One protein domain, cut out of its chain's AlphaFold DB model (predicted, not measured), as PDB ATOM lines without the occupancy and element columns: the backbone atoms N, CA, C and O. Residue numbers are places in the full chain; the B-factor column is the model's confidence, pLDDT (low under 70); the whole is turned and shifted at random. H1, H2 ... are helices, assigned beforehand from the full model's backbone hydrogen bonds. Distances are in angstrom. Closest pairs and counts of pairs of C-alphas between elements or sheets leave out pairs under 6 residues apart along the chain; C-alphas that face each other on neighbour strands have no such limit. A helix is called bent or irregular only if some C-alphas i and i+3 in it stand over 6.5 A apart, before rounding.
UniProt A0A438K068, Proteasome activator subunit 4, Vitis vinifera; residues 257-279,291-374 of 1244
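What this domain is: This is residues 257 to 279 and 291 to 374 of the 1244 residues of the protein "Proteasome activator subunit 4" of Vitis vinifera (UniProt A0A438K068). Three helices, H1, H4 and H6, stand in a row with H4 between the other two and run the same way; H5 lies near the middle of the domain, running against them, and H3 packs along H5, running the same way as H5. The short H2 sits at one end, by H3 and H5, and residues 368 to 374, which include the last turn of H6, stick out. The printed part has 107 residues, with six named helices in the order H1 to H6 and no named strand: all helix. It is compact, with a radius of gyration of the C-alphas of 14.1 A and spans of 44 by 38 by 21 A.

How they stand to each other: H6, residues 353 to 372, is the longest helix; it has a kink of 33 degrees near residue 360 and is only just irregular, with C-alphas 359 and 362 6.8 A apart. With its residues 355 to 364 alone it touches H4, residues 315 to 331, the same way at a shallow tilt of 14 degrees; the closest C-alphas, of Ser 326 and Leu 360, are 5.2 A apart. H4 touches H1, residues 257 to 273, the same way at a shallow tilt of 22 degrees, closest at the C-alphas of Ser 258 and Leu 317, 6.4 A. The hub is H5, residues 335 to 351, irregular, with C-alphas 336 and 339 8.5 A apart. H4, H5 and H6 form an up and down bundle, each running against the one before it. H4 and H5 are close but not clearly touching: the closest C-alphas, of Leu 322 and Cys 348, are 7.1 A apart. H5 and H6 touch only at the corner, and only just, with 3 pairs of C-alphas within 8 A; the closest, of Val 349 and Ala 356, are 5.4 A apart. H5 touches H3, residues 301 to 312, the same way at a shallow tilt of 31 degrees, closest at the C-alphas of Gly 311 and Ser 351, 4.9 A. Residues 272 to 273 of H1 touch H5, with the C-alphas of Leu 272 and Ala 337 closest at 6.5 A. H2, residues 294 to 297, only just touches H5, with 3 pairs of C-alphas within 8 A; the closest, of Val 296 and Glu 340, are 7.1 A apart. H2 touches H3 only at the corner, closest at the C-alphas of Leu 295 and Tyr 302, 5.9 A. Every O i to N i+4 pair is within hydrogen-bond range in H1, H3 and H4, against 11 of 13 in H5 and 13 of 16 in H6; H2 is too short for such a pair.

Where its parts are: H6 is 25.9 A long and ends at C-alpha 372 (-13.807, 44.513, -35.064). H5 is 25.2 A, H4 24.2 A, H3 16.4 A and H2 4.9 A. H1, 23.8 A, begins at C-alpha 257 (-37.929, 19.826, -13.893).

The domain as a whole: The two C-alphas farthest apart, of Phe 257 and Gly 374, are 44.5 A apart. Residues 280 to 290 are not printed, and C-alphas 279 and 291 are 7.0 A apart across this cut, which lies between H1 and H2. The links H2 to H3, H3 to H4, H4 to H5 and H5 to H6 are tight. Mean pLDDT of the printed part is 78.2; 20 residues are under 70, among them 276 to 279, 297 to 300 and 371 to 374.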
ATOM      1  N   PHE A 257     -38.848  18.693 -14.000       83.81
ATOM      2  CA  PHE A 257     -37.929  19.826 -13.893       83.81
ATOM      3  C   PHE A 257     -37.405  20.270 -15.256       83.81
ATOM      4  O   PHE A 257     -37.180  21.465 -15.433       83.81
ATOM      5  N   SER A 258     -37.262  19.365 -16.228       86.56
ATOM      6  CA  SER A 258     -36.933  19.719 -17.613       86.56
ATOM      7  C   SER A 258     -37.954  20.677 -18.231       86.56
ATOM      8  O   SER A 258     -37.570  21.715 -18.774       86.56
ATOM      9  N   GLU A 259     -39.252  20.378 -18.115       87.62
ATOM     10  CA  GLU A 259     -40.323  21.225 -18.660       87.62
ATOM     11  C   GLU A 259     -40.440  22.540 -17.890       87.62
ATOM     12  O   GLU A 259     -40.499  23.618 -18.489       87.62
ATOM     13  N   TRP A 260     -40.401  22.460 -16.557       89.94
ATOM     14  CA  TRP A 260     -40.474  23.630 -15.689       89.94
ATOM     15  C   TRP A 260     -39.310  24.599 -15.933       89.94
ATOM     16  O   TRP A 260     -39.521  25.808 -16.040       89.94
ATOM     17  N   LEU A 261     -38.083  24.086 -16.076       89.81
ATOM     18  CA  LEU A 261     -36.891  24.886 -16.374       89.81
ATOM     19  C   LEU A 261     -37.018  25.577 -17.734       89.81
ATOM     20  O   LEU A 261     -36.629  26.738 -17.888       89.81
ATOM     21  N   ASP A 262     -37.586  24.883 -18.720       89.00
ATOM     22  CA  ASP A 262     -37.801  25.444 -20.045       89.00
ATOM     23  C   ASP A 262     -38.818  26.596 -20.012       89.00
ATOM     24  O   ASP A 262     -38.560  27.646 -20.618       89.00
ATOM     25  N   GLU A 263     -39.923  26.443 -19.276       90.25
ATOM     26  CA  GLU A 263     -40.920  27.501 -19.073       90.25
ATOM     27  C   GLU A 263     -40.350  28.678 -18.270       90.25
ATOM     28  O   GLU A 263     -40.507  29.836 -18.674       90.25
ATOM     29  N   PHE A 264     -39.622  28.396 -17.187       92.44
ATOM     30  CA  PHE A 264     -38.937  29.402 -16.377       92.44
ATOM     31  C   PHE A 264     -38.013  30.272 -17.232       92.44
ATOM     32  O   PHE A 264     -38.111  31.499 -17.191       92.44
ATOM     33  N   LEU A 265     -37.158  29.662 -18.062       92.69
ATOM     34  CA  LEU A 265     -36.250  30.404 -18.938       92.69
ATOM     35  C   LEU A 265     -37.009  31.236 -19.976       92.69
ATOM     36  O   LEU A 265     -36.631  32.377 -20.227       92.69
ATOM     37  N   CYS A 266     -38.103  30.720 -20.548       91.88
ATOM     38  CA  CYS A 266     -38.954  31.502 -21.451       91.88
ATOM     39  C   CYS A 266     -39.513  32.753 -20.761       91.88
ATOM     40  O   CYS A 266     -39.416  33.849 -21.311       91.88
ATOM     41  N   ARG A 267     -40.057  32.605 -19.546       90.38
ATOM     42  CA  ARG A 267     -40.601  33.723 -18.759       90.38
ATOM     43  C   ARG A 267     -39.522  34.710 -18.347       90.38
ATOM     44  O   ARG A 267     -39.740  35.912 -18.457       90.38
ATOM     45  N   LEU A 268     -38.352  34.223 -17.940       91.31
ATOM     46  CA  LEU A 268     -37.206  35.063 -17.615       91.31
ATOM     47  C   LEU A 268     -36.748  35.876 -18.832       91.31
ATOM     48  O   LEU A 268     -36.521  37.074 -18.714       91.31
ATOM     49  N   PHE A 269     -36.656  35.266 -20.013       92.19
ATOM     50  CA  PHE A 269     -36.299  35.987 -21.237       92.19
ATOM     51  C   PHE A 269     -37.352  37.022 -21.621       92.19
ATOM     52  O   PHE A 269     -36.996  38.137 -21.993       92.19
ATOM     53  N   SER A 270     -38.641  36.694 -21.486       89.88
ATOM     54  CA  SER A 270     -39.718  37.669 -21.670       89.88
ATOM     55  C   SER A 270     -39.628  38.816 -20.667       89.88
ATOM     56  O   SER A 270     -39.809  39.959 -21.066       89.88
ATOM     57  N   LEU A 271     -39.311  38.545 -19.399       89.50
ATOM     58  CA  LEU A 271     -39.096  39.576 -18.383       89.50
ATOM     59  C   LEU A 271     -37.943  40.504 -18.790       89.50
ATOM     60  O   LEU A 271     -38.136  41.712 -18.854       89.50
ATOM     61  N   LEU A 272     -36.784  39.938 -19.146       87.75
ATOM     62  CA  LEU A 272     -35.594  40.695 -19.553       87.75
ATOM     63  C   LEU A 272     -35.826  41.555 -20.805       87.75
ATOM     64  O   LEU A 272     -35.278  42.648 -20.906       87.75
ATOM     65  N   LEU A 273     -36.650  41.082 -21.746       86.88
ATOM     66  CA  LEU A 273     -37.011  41.821 -22.961       86.88
ATOM     67  C   LEU A 273     -37.865  43.070 -22.690       86.88
ATOM     68  O   LEU A 273     -37.816  44.003 -23.486       86.88
ATOM     69  N   HIS A 274     -38.642  43.084 -21.602       85.25
ATOM     70  CA  HIS A 274     -39.573  44.168 -21.261       85.25
ATOM     71  C   HIS A 274     -39.121  44.992 -20.043       85.25
ATOM     72  O   HIS A 274     -39.904  45.776 -19.512       85.25
ATOM     73  N   LEU A 275     -37.882  44.812 -19.575       80.50
ATOM     74  CA  LEU A 275     -37.320  45.625 -18.498       80.50
ATOM     75  C   LEU A 275     -37.008  47.037 -18.998       80.50
ATOM     76  O   LEU A 275     -36.201  47.222 -19.911       80.50
ATOM     77  N   GLU A 276     -37.613  48.033 -18.359       66.81
ATOM     78  CA  GLU A 276     -37.288  49.440 -18.580       66.81
ATOM     79  C   GLU A 276     -36.217  49.912 -17.574       66.81
ATOM     80  O   GLU A 276     -36.308  49.586 -16.384       66.81
ATOM     81  N   PRO A 277     -35.203  50.691 -18.001       62.88
ATOM     82  CA  PRO A 277     -34.222  51.274 -17.088       62.88
ATOM     83  C   PRO A 277     -34.891  52.248 -16.109       62.88
ATOM     84  O   PRO A 277     -35.640  53.138 -16.519       62.88
ATOM     85  N   SER A 278     -34.556  52.161 -14.821       54.53
ATOM     86  CA  SER A 278     -35.112  53.016 -13.756       54.53
ATOM     87  C   SER A 278     -34.836  54.522 -13.958       54.53
ATOM     88  O   SER A 278     -35.502  55.370 -13.361       54.53
ATOM     89  N   SER A 279     -33.901  54.890 -14.846       49.66
ATOM     90  CA  SER A 279     -33.465  56.270 -15.089       49.66
ATOM     91  C   SER A 279     -34.351  57.103 -16.027       49.66
ATOM     92  O   SER A 279     -34.076  58.290 -16.192       49.66
ATOM     93  N   SER A 291     -26.942  52.121 -14.911       51.06
ATOM     94  CA  SER A 291     -27.986  52.074 -13.875       51.06
ATOM     95  C   SER A 291     -28.742  50.752 -14.010       51.06
ATOM     96  O   SER A 291     -29.371  50.523 -15.045       51.06
ATOM     97  N   GLY A 292     -28.614  49.866 -13.019       58.81
ATOM     98  CA  GLY A 292     -29.317  48.583 -12.999       58.81
ATOM     99  C   GLY A 292     -30.831  48.775 -12.911       58.81
ATOM    100  O   GLY A 292     -31.308  49.836 -12.525       58.81
ATOM    101  N   THR A 293     -31.602  47.759 -13.284       75.94
ATOM    102  CA  THR A 293     -33.062  47.772 -13.108       75.94
ATOM    103  C   THR A 293     -33.437  47.397 -11.669       75.94
ATOM    104  O   THR A 293     -32.574  47.052 -10.857       75.94
ATOM    105  N   PHE A 294     -34.737  47.375 -11.348       78.88
ATOM    106  CA  PHE A 294     -35.229  46.929 -10.035       78.88
ATOM    107  C   PHE A 294     -34.725  45.526  -9.638       78.88
ATOM    108  O   PHE A 294     -34.614  45.225  -8.453       78.88
ATOM    109  N   LEU A 295     -34.383  44.661 -10.605       77.81
ATOM    110  CA  LEU A 295     -33.835  43.327 -10.333       77.81
ATOM    111  C   LEU A 295     -32.443  43.359  -9.689       77.81
ATOM    112  O   LEU A 295     -32.067  42.394  -9.023       77.81
ATOM    113  N   VAL A 296     -31.688  44.440  -9.898       72.56
ATOM    114  CA  VAL A 296     -30.336  44.642  -9.359       72.56
ATOM    115  C   VAL A 296     -30.343  45.673  -8.225       72.56
ATOM    116  O   VAL A 296     -29.621  45.500  -7.245       72.56
ATOM    117  N   GLU A 297     -31.167  46.722  -8.325       68.75
ATOM    118  CA  GLU A 297     -31.216  47.823  -7.351       68.75
ATOM    119  C   GLU A 297     -31.992  47.471  -6.066       68.75
ATOM    120  O   GLU A 297     -31.520  47.783  -4.969       68.75
ATOM    121  N   ASP A 298     -33.133  46.775  -6.166       58.41
ATOM    122  CA  ASP A 298     -34.047  46.537  -5.030       58.41
ATOM    123  C   ASP A 298     -33.731  45.258  -4.226       58.41
ATOM    124  O   ASP A 298     -34.456  44.884  -3.296       58.41
ATOM    125  N   GLY A 299     -32.622  44.581  -4.537       58.62
ATOM    126  CA  GLY A 299     -32.076  43.511  -3.710       58.62
ATOM    127  C   GLY A 299     -31.395  42.380  -4.485       58.62
ATOM    128  O   GLY A 299     -31.550  42.241  -5.691       58.62
ATOM    129  N   PRO A 300     -30.669  41.496  -3.783       66.94
ATOM    130  CA  PRO A 300     -29.856  40.441  -4.398       66.94
ATOM    131  C   PRO A 300     -30.658  39.210  -4.864       66.94
ATOM    132  O   PRO A 300     -30.063  38.182  -5.188       66.94
ATOM    133  N   TYR A 301     -31.996  39.257  -4.839       74.06
ATOM    134  CA  TYR A 301     -32.850  38.082  -5.051       74.06
ATOM    135  C   TYR A 301     -32.640  37.445  -6.422       74.06
ATOM    136  O   TYR A 301     -32.573  36.222  -6.515       74.06
ATOM    137  N   TYR A 302     -32.503  38.269  -7.464       82.31
ATOM    138  CA  TYR A 302     -32.332  37.817  -8.839       82.31
ATOM    139  C   TYR A 302     -31.057  36.985  -9.014       82.31
ATOM    140  O   TYR A 302     -31.122  35.817  -9.395       82.31
ATOM    141  N   PHE A 303     -29.904  37.566  -8.679       79.44
ATOM    142  CA  PHE A 303     -28.615  36.905  -8.863       79.44
ATOM    143  C   PHE A 303     -28.459  35.684  -7.950       79.44
ATOM    144  O   PHE A 303     -28.096  34.610  -8.416       79.44
ATOM    145  N   CYS A 304     -28.838  35.811  -6.673       73.19
ATOM    146  CA  CYS A 304     -28.781  34.710  -5.711       73.19
ATOM    147  C   CYS A 304     -29.657  33.520  -6.143       73.19
ATOM    148  O   CYS A 304     -29.229  32.369  -6.060       73.19
ATOM    149  N   MET A 305     -30.867  33.778  -6.656       86.44
ATOM    150  CA  MET A 305     -31.744  32.725  -7.177       86.44
ATOM    151  C   MET A 305     -31.111  32.000  -8.369       86.44
ATOM    152  O   MET A 305     -31.166  30.773  -8.408       86.44
ATOM    153  N   LEU A 306     -30.472  32.723  -9.296       83.62
ATOM    154  CA  LEU A 306     -29.802  32.121 -10.451       83.62
ATOM    155  C   LEU A 306     -28.597  31.263 -10.052       83.62
ATOM    156  O   LEU A 306     -28.453  30.158 -10.572       83.62
ATOM    157  N   GLU A 307     -27.759  31.740  -9.126       79.62
ATOM    158  CA  GLU A 307     -26.601  30.980  -8.633       79.62
ATOM    159  C   GLU A 307     -27.024  29.693  -7.915       79.62
ATOM    160  O   GLU A 307     -26.432  28.633  -8.130       79.62
ATOM    161  N   ILE A 308     -28.087  29.761  -7.106       77.88
ATOM    162  CA  ILE A 308     -28.646  28.585  -6.434       77.88
ATOM    163  C   ILE A 308     -29.276  27.636  -7.456       77.88
ATOM    164  O   ILE A 308     -28.974  26.450  -7.427       77.88
ATOM    165  N   LEU A 309     -30.122  28.122  -8.368       86.38
ATOM    166  CA  LEU A 309     -30.797  27.281  -9.361       86.38
ATOM    167  C   LEU A 309     -29.784  26.537 -10.239       86.38
ATOM    168  O   LEU A 309     -29.796  25.309 -10.277       86.38
ATOM    169  N   LEU A 310     -28.890  27.268 -10.910       85.06
ATOM    170  CA  LEU A 310     -27.920  26.689 -11.844       85.06
ATOM    171  C   LEU A 310     -26.890  25.801 -11.132       85.06
ATOM    172  O   LEU A 310     -26.471  24.794 -11.700       85.06
ATOM    173  N   GLY A 311     -26.541  26.117  -9.880       80.25
ATOM    174  CA  GLY A 311     -25.655  25.295  -9.053       80.25
ATOM    175  C   GLY A 311     -26.261  23.957  -8.607       80.25
ATOM    176  O   GLY A 311     -25.511  23.057  -8.223       80.25
ATOM    177  N   ARG A 312     -27.594  23.810  -8.663       82.00
ATOM    178  CA  ARG A 312     -28.342  22.605  -8.245       82.00
ATOM    179  C   ARG A 312     -28.795  21.726  -9.410       82.00
ATOM    180  O   ARG A 312     -29.237  20.602  -9.170       82.00
ATOM    181  N   LEU A 313     -28.695  22.211 -10.649       86.19
ATOM    182  CA  LEU A 313     -29.030  21.434 -11.841       86.19
ATOM    183  C   LEU A 313     -28.061  20.265 -12.032       86.19
ATOM    184  O   LEU A 313     -26.845  20.405 -11.889       86.19
ATOM    185  N   SER A 314     -28.600  19.122 -12.444       86.12
ATOM    186  CA  SER A 314     -27.786  18.029 -12.968       86.12
ATOM    187  C   SER A 314     -27.122  18.398 -14.290       86.12
ATOM    188  O   SER A 314     -27.517  19.339 -14.982       86.12
ATOM    189  N   LYS A 315     -26.110  17.621 -14.690       84.12
ATOM    190  CA  LYS A 315     -25.345  17.894 -15.913       84.12
ATOM    191  C   LYS A 315     -26.225  17.937 -17.171       84.12
ATOM    192  O   LYS A 315     -25.955  18.732 -18.070       84.12
ATOM    193  N   SER A 316     -27.268  17.109 -17.259       86.75
ATOM    194  CA  SER A 316     -28.190  17.092 -18.405       86.75
ATOM    195  C   SER A 316     -29.045  18.360 -18.466       86.75
ATOM    196  O   SER A 316     -29.061  19.030 -19.503       86.75
ATOM    197  N   LEU A 317     -29.684  18.732 -17.353       87.06
ATOM    198  CA  LEU A 317     -30.530  19.925 -17.257       87.06
ATOM    199  C   LEU A 317     -29.716  21.219 -17.379       87.06
ATOM    200  O   LEU A 317     -30.139  22.159 -18.051       87.06
ATOM    201  N   TYR A 318     -28.508  21.257 -16.812       89.44
ATOM    202  CA  TYR A 318     -27.590  22.381 -16.977       89.44
ATOM    203  C   TYR A 318     -27.223  22.590 -18.453       89.44
ATOM    204  O   TYR A 318     -27.300  23.708 -18.960       89.44
ATOM    205  N   ASN A 319     -26.910  21.514 -19.186       89.06
ATOM    206  CA  ASN A 319     -26.618  21.591 -20.619       89.06
ATOM    207  C   ASN A 319     -27.829  22.051 -21.452       89.06
ATOM    208  O   ASN A 319     -27.658  22.764 -22.446       89.06
ATOM    209  N   GLN A 320     -29.049  21.673 -21.064       90.81
ATOM    210  CA  GLN A 320     -30.281  22.187 -21.672       90.81
ATOM    211  C   GLN A 320     -30.429  23.697 -21.436       90.81
ATOM    212  O   GLN A 320     -30.588  24.452 -22.402       90.81
ATOM    213  N   ALA A 321     -30.309  24.146 -20.182       91.56
ATOM    214  CA  ALA A 321     -30.383  25.560 -19.821       91.56
ATOM    215  C   ALA A 321     -29.316  26.384 -20.552       91.56
ATOM    216  O   ALA A 321     -29.632  27.394 -21.185       91.56
ATOM    217  N   LEU A 322     -28.063  25.919 -20.540       90.31
ATOM    218  CA  LEU A 322     -26.926  26.602 -21.149       90.31
ATOM    219  C   LEU A 322     -27.107  26.790 -22.658       90.31
ATOM    220  O   LEU A 322     -26.847  27.876 -23.175       90.31
ATOM    221  N   LYS A 323     -27.613  25.778 -23.376       90.69
ATOM    222  CA  LYS A 323     -27.930  25.900 -24.810       90.69
ATOM    223  C   LYS A 323     -28.979  26.981 -25.068       90.69
ATOM    224  O   LYS A 323     -28.844  27.758 -26.016       90.69
ATOM    225  N   LYS A 324     -30.017  27.047 -24.232       91.88
ATOM    226  CA  LYS A 324     -31.114  28.011 -24.374       91.88
ATOM    227  C   LYS A 324     -30.663  29.438 -24.042       91.88
ATOM    228  O   LYS A 324     -30.949  30.355 -24.812       91.88
ATOM    229  N   ILE A 325     -29.896  29.610 -22.964       90.38
ATOM    230  CA  ILE A 325     -29.297  30.889 -22.552       90.38
ATOM    231  C   ILE A 325     -28.299  31.376 -23.608       90.38
ATOM    232  O   ILE A 325     -28.398  32.515 -24.056       90.38
ATOM    233  N   SER A 326     -27.400  30.510 -24.089       86.81
ATOM    234  CA  SER A 326     -26.450  30.847 -25.159       86.81
ATOM    235  C   SER A 326     -27.163  31.302 -26.431       86.81
ATOM    236  O   SER A 326     -26.805  32.326 -27.016       86.81
ATOM    237  N   LYS A 327     -28.238  30.608 -26.831       89.31
ATOM    238  CA  LYS A 327     -29.067  31.037 -27.962       89.31
ATOM    239  C   LYS A 327     -29.653  32.431 -27.726       89.31
ATOM    240  O   LYS A 327     -29.523  33.276 -28.604       89.31
ATOM    241  N   PHE A 328     -30.246  32.680 -26.558       88.81
ATOM    242  CA  PHE A 328     -30.872  33.961 -26.222       88.81
ATOM    243  C   PHE A 328     -29.883  35.136 -26.237       88.81
ATOM    244  O   PHE A 328     -30.167  36.149 -26.877       88.81
ATOM    245  N   VAL A 329     -28.723  34.987 -25.586       83.69
ATOM    246  CA  VAL A 329     -27.682  36.030 -25.495       83.69
ATOM    247  C   VAL A 329     -27.094  36.356 -26.869       83.69
ATOM    248  O   VAL A 329     -26.762  37.504 -27.152       83.69
ATOM    249  N   ARG A 330     -26.996  35.361 -27.760       80.88
ATOM    250  CA  ARG A 330     -26.498  35.557 -29.128       80.88
ATOM    251  C   ARG A 330     -27.506  36.237 -30.048       80.88
ATOM    252  O   ARG A 330     -27.093  36.923 -30.977       80.88
ATOM    253  N   THR A 331     -28.803  36.011 -29.845       84.44
ATOM    254  CA  THR A 331     -29.848  36.538 -30.737       84.44
ATOM    255  C   THR A 331     -30.387  37.898 -30.318       84.44
ATOM    256  O   THR A 331     -30.909  38.609 -31.170       84.44
ATOM    257  N   ASN A 332     -30.289  38.264 -29.037       81.75
ATOM    258  CA  ASN A 332     -30.901  39.480 -28.500       81.75
ATOM    259  C   ASN A 332     -29.846  40.436 -27.931       81.75
ATOM    260  O   ASN A 332     -29.018  40.050 -27.105       81.75
ATOM    261  N   ILE A 333     -29.919  41.703 -28.339       76.75
ATOM    262  CA  ILE A 333     -29.118  42.801 -27.789       76.75
ATOM    263  C   ILE A 333     -30.061  43.666 -26.952       76.75
ATOM    264  O   ILE A 333     -31.001  44.238 -27.500       76.75
ATOM    265  N   LEU A 334     -29.821  43.741 -25.639       77.81
ATOM    266  CA  LEU A 334     -30.691  44.407 -24.660       77.81
ATOM    267  C   LEU A 334     -29.932  45.501 -23.893       77.81
ATOM    268  O   LEU A 334     -29.525  45.281 -22.752       77.81
ATOM    269  N   PRO A 335     -29.751  46.702 -24.470       66.56
ATOM    270  CA  PRO A 335     -29.010  47.782 -23.816       66.56
ATOM    271  C   PRO A 335     -29.607  48.214 -22.467       66.56
ATOM    272  O   PRO A 335     -28.884  48.711 -21.613       66.56
ATOM    273  N   GLY A 336     -30.915  48.009 -22.264       68.69
ATOM    274  CA  GLY A 336     -31.610  48.330 -21.013       68.69
ATOM    275  C   GLY A 336     -31.460  47.297 -19.890       68.69
ATOM    276  O   GLY A 336     -31.841  47.601 -18.768       68.69
ATOM    277  N   ALA A 337     -30.905  46.110 -20.172       73.62
ATOM    278  CA  ALA A 337     -30.778  45.003 -19.217       73.62
ATOM    279  C   ALA A 337     -29.357  44.394 -19.199       73.62
ATOM    280  O   ALA A 337     -29.177  43.186 -19.022       73.62
ATOM    281  N   ILE A 338     -28.330  45.217 -19.461       70.00
ATOM    282  CA  ILE A 338     -26.927  44.772 -19.563       70.00
ATOM    283  C   ILE A 338     -26.454  44.114 -18.262       70.00
ATOM    284  O   ILE A 338     -25.806  43.070 -18.295       70.00
ATOM    285  N   ALA A 339     -26.768  44.716 -17.111       69.44
ATOM    286  CA  ALA A 339     -26.328  44.202 -15.817       69.44
ATOM    287  C   ALA A 339     -26.971  42.840 -15.516       69.44
ATOM    288  O   ALA A 339     -26.301  41.919 -15.059       69.44
ATOM    289  N   GLU A 340     -28.254  42.688 -15.829       80.94
ATOM    290  CA  GLU A 340     -29.055  41.495 -15.580       80.94
ATOM    291  C   GLU A 340     -28.613  40.331 -16.471       80.94
ATOM    292  O   GLU A 340     -28.372  39.229 -15.978       80.94
ATOM    293  N   VAL A 341     -28.438  40.578 -17.776       81.69
ATOM    294  CA  VAL A 341     -27.919  39.573 -18.716       81.69
ATOM    295  C   VAL A 341     -26.479  39.197 -18.360       81.69
ATOM    296  O   VAL A 341     -26.142  38.013 -18.376       81.69
ATOM    297  N   GLY A 342     -25.656  40.171 -17.964       71.12
ATOM    298  CA  GLY A 342     -24.310  39.929 -17.451       71.12
ATOM    299  C   GLY A 342     -24.316  38.987 -16.245       71.12
ATOM    300  O   GLY A 342     -23.631  37.969 -16.269       71.12
ATOM    301  N   LEU A 343     -25.146  39.262 -15.233       72.25
ATOM    302  CA  LEU A 343     -25.299  38.417 -14.039       72.25
ATOM    303  C   LEU A 343     -25.830  37.010 -14.364       72.25
ATOM    304  O   LEU A 343     -25.400  36.032 -13.749       72.25
ATOM    305  N   LEU A 344     -26.712  36.872 -15.361       82.69
ATOM    306  CA  LEU A 344     -27.155  35.567 -15.861       82.69
ATOM    307  C   LEU A 344     -25.995  34.767 -16.474       82.69
ATOM    308  O   LEU A 344     -25.852  33.573 -16.197       82.69
ATOM    309  N   CYS A 345     -25.147  35.416 -17.276       78.25
ATOM    310  CA  CYS A 345     -23.936  34.801 -17.815       78.25
ATOM    311  C   CYS A 345     -22.951  34.414 -16.697       78.25
ATOM    312  O   CYS A 345     -22.431  33.298 -16.720       78.25
ATOM    313  N   CYS A 346     -22.763  35.269 -15.682       70.88
ATOM    314  CA  CYS A 346     -21.939  34.967 -14.504       70.88
ATOM    315  C   CYS A 346     -22.401  33.702 -13.792       70.88
ATOM    316  O   CYS A 346     -21.598  32.804 -13.551       70.88
ATOM    317  N   ALA A 347     -23.699  33.604 -13.495       71.56
ATOM    318  CA  ALA A 347     -24.258  32.462 -12.782       71.56
ATOM    319  C   ALA A 347     -24.065  31.146 -13.564       71.56
ATOM    320  O   ALA A 347     -23.798  30.098 -12.966       71.56
ATOM    321  N   CYS A 348     -24.113  31.194 -14.904       80.06
ATOM    322  CA  CYS A 348     -23.779  30.045 -15.752       80.06
ATOM    323  C   CYS A 348     -22.316  29.624 -15.567       80.06
ATOM    324  O   CYS A 348     -22.054  28.447 -15.309       80.06
ATOM    325  N   VAL A 349     -21.381  30.574 -15.658       73.25
ATOM    326  CA  VAL A 349     -19.937  30.312 -15.532       73.25
ATOM    327  C   VAL A 349     -19.571  29.819 -14.131       73.25
ATOM    328  O   VAL A 349     -18.838  28.841 -14.018       73.25
ATOM    329  N   HIS A 350     -20.126  30.420 -13.072       70.62
ATOM    330  CA  HIS A 350     -19.899  29.995 -11.683       70.62
ATOM    331  C   HIS A 350     -20.335  28.543 -11.438       70.62
ATOM    332  O   HIS A 350     -19.709  27.824 -10.661       70.62
ATOM    333  N   SER A 351     -21.397  28.093 -12.109       76.12
ATOM    334  CA  SER A 351     -21.937  26.742 -11.928       76.12
ATOM    335  C   SER A 351     -21.086  25.670 -12.627       76.12
ATOM    336  O   SER A 351     -20.725  24.656 -12.015       76.12
ATOM    337  N   ASN A 352     -20.737  25.888 -13.901       77.19
ATOM    338  CA  ASN A 352     -19.862  24.994 -14.664       77.19
ATOM    339  C   ASN A 352     -19.014  25.775 -15.693       77.19
ATOM    340  O   ASN A 352     -19.478  26.030 -16.811       77.19
ATOM    341  N   PRO A 353     -17.766  26.138 -15.354       72.44
ATOM    342  CA  PRO A 353     -16.961  27.012 -16.199       72.44
ATOM    343  C   PRO A 353     -16.530  26.349 -17.512       72.44
ATOM    344  O   PRO A 353     -16.486  27.020 -18.541       72.44
ATOM    345  N   GLU A 354     -16.254  25.041 -17.517       75.88
ATOM    346  CA  GLU A 354     -15.752  24.337 -18.706       75.88
ATOM    347  C   GLU A 354     -16.771  24.349 -19.854       75.88
ATOM    348  O   GLU A 354     -16.453  24.743 -20.976       75.88
ATOM    349  N   GLU A 355     -18.018  23.967 -19.566       79.25
ATOM    350  CA  GLU A 355     -19.088  23.926 -20.570       79.25
ATOM    351  C   GLU A 355     -19.553  25.336 -20.964       79.25
ATOM    352  O   GLU A 355     -19.824  25.592 -22.146       79.25
ATOM    353  N   ALA A 356     -19.611  26.264 -19.998       77.62
ATOM    354  CA  ALA A 356     -20.028  27.643 -20.232       77.62
ATOM    355  C   ALA A 356     -19.047  28.407 -21.130       77.62
ATOM    356  O   ALA A 356     -19.481  29.115 -22.037       77.62
ATOM    357  N   VAL A 357     -17.733  28.244 -20.947       70.44
ATOM    358  CA  VAL A 357     -16.738  28.932 -21.786       70.44
ATOM    359  C   VAL A 357     -16.878  28.528 -23.254       70.44
ATOM    360  O   VAL A 357     -16.938  29.406 -24.115       70.44
ATOM    361  N   VAL A 358     -17.013  27.228 -23.533       77.25
ATOM    362  CA  VAL A 358     -17.146  26.704 -24.904       77.25
ATOM    363  C   VAL A 358     -18.479  27.111 -25.538       77.25
ATOM    364  O   VAL A 358     -18.537  27.525 -26.692       77.25
ATOM    365  N   SER A 359     -19.582  27.007 -24.792       79.12
ATOM    366  CA  SER A 359     -20.924  27.184 -25.366       79.12
ATOM    367  C   SER A 359     -21.409  28.633 -25.383       79.12
ATOM    368  O   SER A 359     -22.290  28.966 -26.180       79.12
ATOM    369  N   LEU A 360     -20.891  29.489 -24.498       78.00
ATOM    370  CA  LEU A 360     -21.346  30.869 -24.312       78.00
ATOM    371  C   LEU A 360     -20.247  31.876 -24.660       78.00
ATOM    372  O   LEU A 360     -20.463  32.726 -25.520       78.00
ATOM    373  N   ILE A 361     -19.072  31.777 -24.035       71.75
ATOM    374  CA  ILE A 361     -18.069  32.849 -24.110       71.75
ATOM    375  C   ILE A 361     -17.301  32.863 -25.433       71.75
ATOM    376  O   ILE A 361     -17.203  33.912 -26.070       71.75
ATOM    377  N   GLU A 362     -16.776  31.721 -25.875       72.19
ATOM    378  CA  GLU A 362     -16.023  31.616 -27.132       72.19
ATOM    379  C   GLU A 362     -16.835  32.119 -28.350       72.19
ATOM    380  O   GLU A 362     -16.297  32.908 -29.141       72.19
ATOM    381  N   PRO A 363     -18.138  31.792 -28.492       77.25
ATOM    382  CA  PRO A 363     -18.990  32.377 -29.525       77.25
ATOM    383  C   PRO A 363     -19.164  33.899 -29.423       77.25
ATOM    384  O   PRO A 363     -19.163  34.573 -30.457       77.25
ATOM    385  N   ILE A 364     -19.315  34.452 -28.212       71.69
ATOM    386  CA  ILE A 364     -19.461  35.906 -28.006       71.69
ATOM    387  C   ILE A 364     -18.166  36.619 -28.404       71.69
ATOM    388  O   ILE A 364     -18.203  37.570 -29.182       71.69
ATOM    389  N   LEU A 365     -17.011  36.121 -27.958       66.62
ATOM    390  CA  LEU A 365     -15.709  36.689 -28.316       66.62
ATOM    391  C   LEU A 365     -15.449  36.606 -29.821       66.62
ATOM    392  O   LEU A 365     -15.025  37.585 -30.428       66.62
ATOM    393  N   SER A 366     -15.769  35.475 -30.451       72.50
ATOM    394  CA  SER A 366     -15.645  35.317 -31.904       72.50
ATOM    395  C   SER A 366     -16.513  36.322 -32.672       72.50
ATOM    396  O   SER A 366     -16.055  36.903 -33.659       72.50
ATOM    397  N   SER A 367     -17.736  36.584 -32.192       71.94
ATOM    398  CA  SER A 367     -18.624  37.630 -32.718       71.94
ATOM    399  C   SER A 367     -17.983  39.017 -32.608       71.94
ATOM    400  O   SER A 367     -17.885  39.726 -33.613       71.94
ATOM    401  N   VAL A 368     -17.458  39.374 -31.430       68.06
ATOM    402  CA  VAL A 368     -16.795  40.667 -31.192       68.06
ATOM    403  C   VAL A 368     -15.571  40.831 -32.099       68.06
ATOM    404  O   VAL A 368     -15.452  41.832 -32.804       68.06
ATOM    405  N   ILE A 369     -14.698  39.822 -32.162       67.12
ATOM    406  CA  ILE A 369     -13.491  39.837 -33.002       67.12
ATOM    407  C   ILE A 369     -13.863  39.983 -34.482       67.12
ATOM    408  O   ILE A 369     -13.260  40.781 -35.199       67.12
ATOM    409  N   SER A 370     -14.865  39.235 -34.956       71.62
ATOM    410  CA  SER A 370     -15.330  39.338 -36.345       71.62
ATOM    411  C   SER A 370     -15.884  40.726 -36.679       71.62
ATOM    412  O   SER A 370     -15.618  41.236 -37.765       71.62
ATOM    413  N   SER A 371     -16.567  41.362 -35.724       68.31
ATOM    414  CA  SER A 371     -17.121  42.713 -35.862       68.31
ATOM    415  C   SER A 371     -16.032  43.790 -35.882       68.31
ATOM    416  O   SER A 371     -16.155  44.786 -36.591       68.31
ATOM    417  N   LEU A 372     -14.930  43.574 -35.154       61.75
ATOM    418  CA  LEU A 372     -13.807  44.513 -35.064       61.75
ATOM    419  C   LEU A 372     -12.846  44.445 -36.262       61.75
ATOM    420  O   LEU A 372     -12.225  45.455 -36.594       61.75
ATOM    421  N   LYS A 373     -12.753  43.301 -36.960       60.34
ATOM    422  CA  LYS A 373     -11.831  43.073 -38.099       60.34
ATOM    423  C   LYS A 373     -11.968  44.066 -39.269       60.34
ATOM    424  O   LYS A 373     -11.049  44.154 -40.076       60.34
ATOM    425  N   GLY A 374     -13.080  44.797 -39.379       53.94
ATOM    426  CA  GLY A 374     -13.324  45.806 -40.423       53.94
ATOM    427  C   GLY A 374     -13.113  47.265 -39.995       53.94
ATOM    428  O   GLY A 374     -13.339  48.165 -40.803       53.94
TER     429      GLY A 374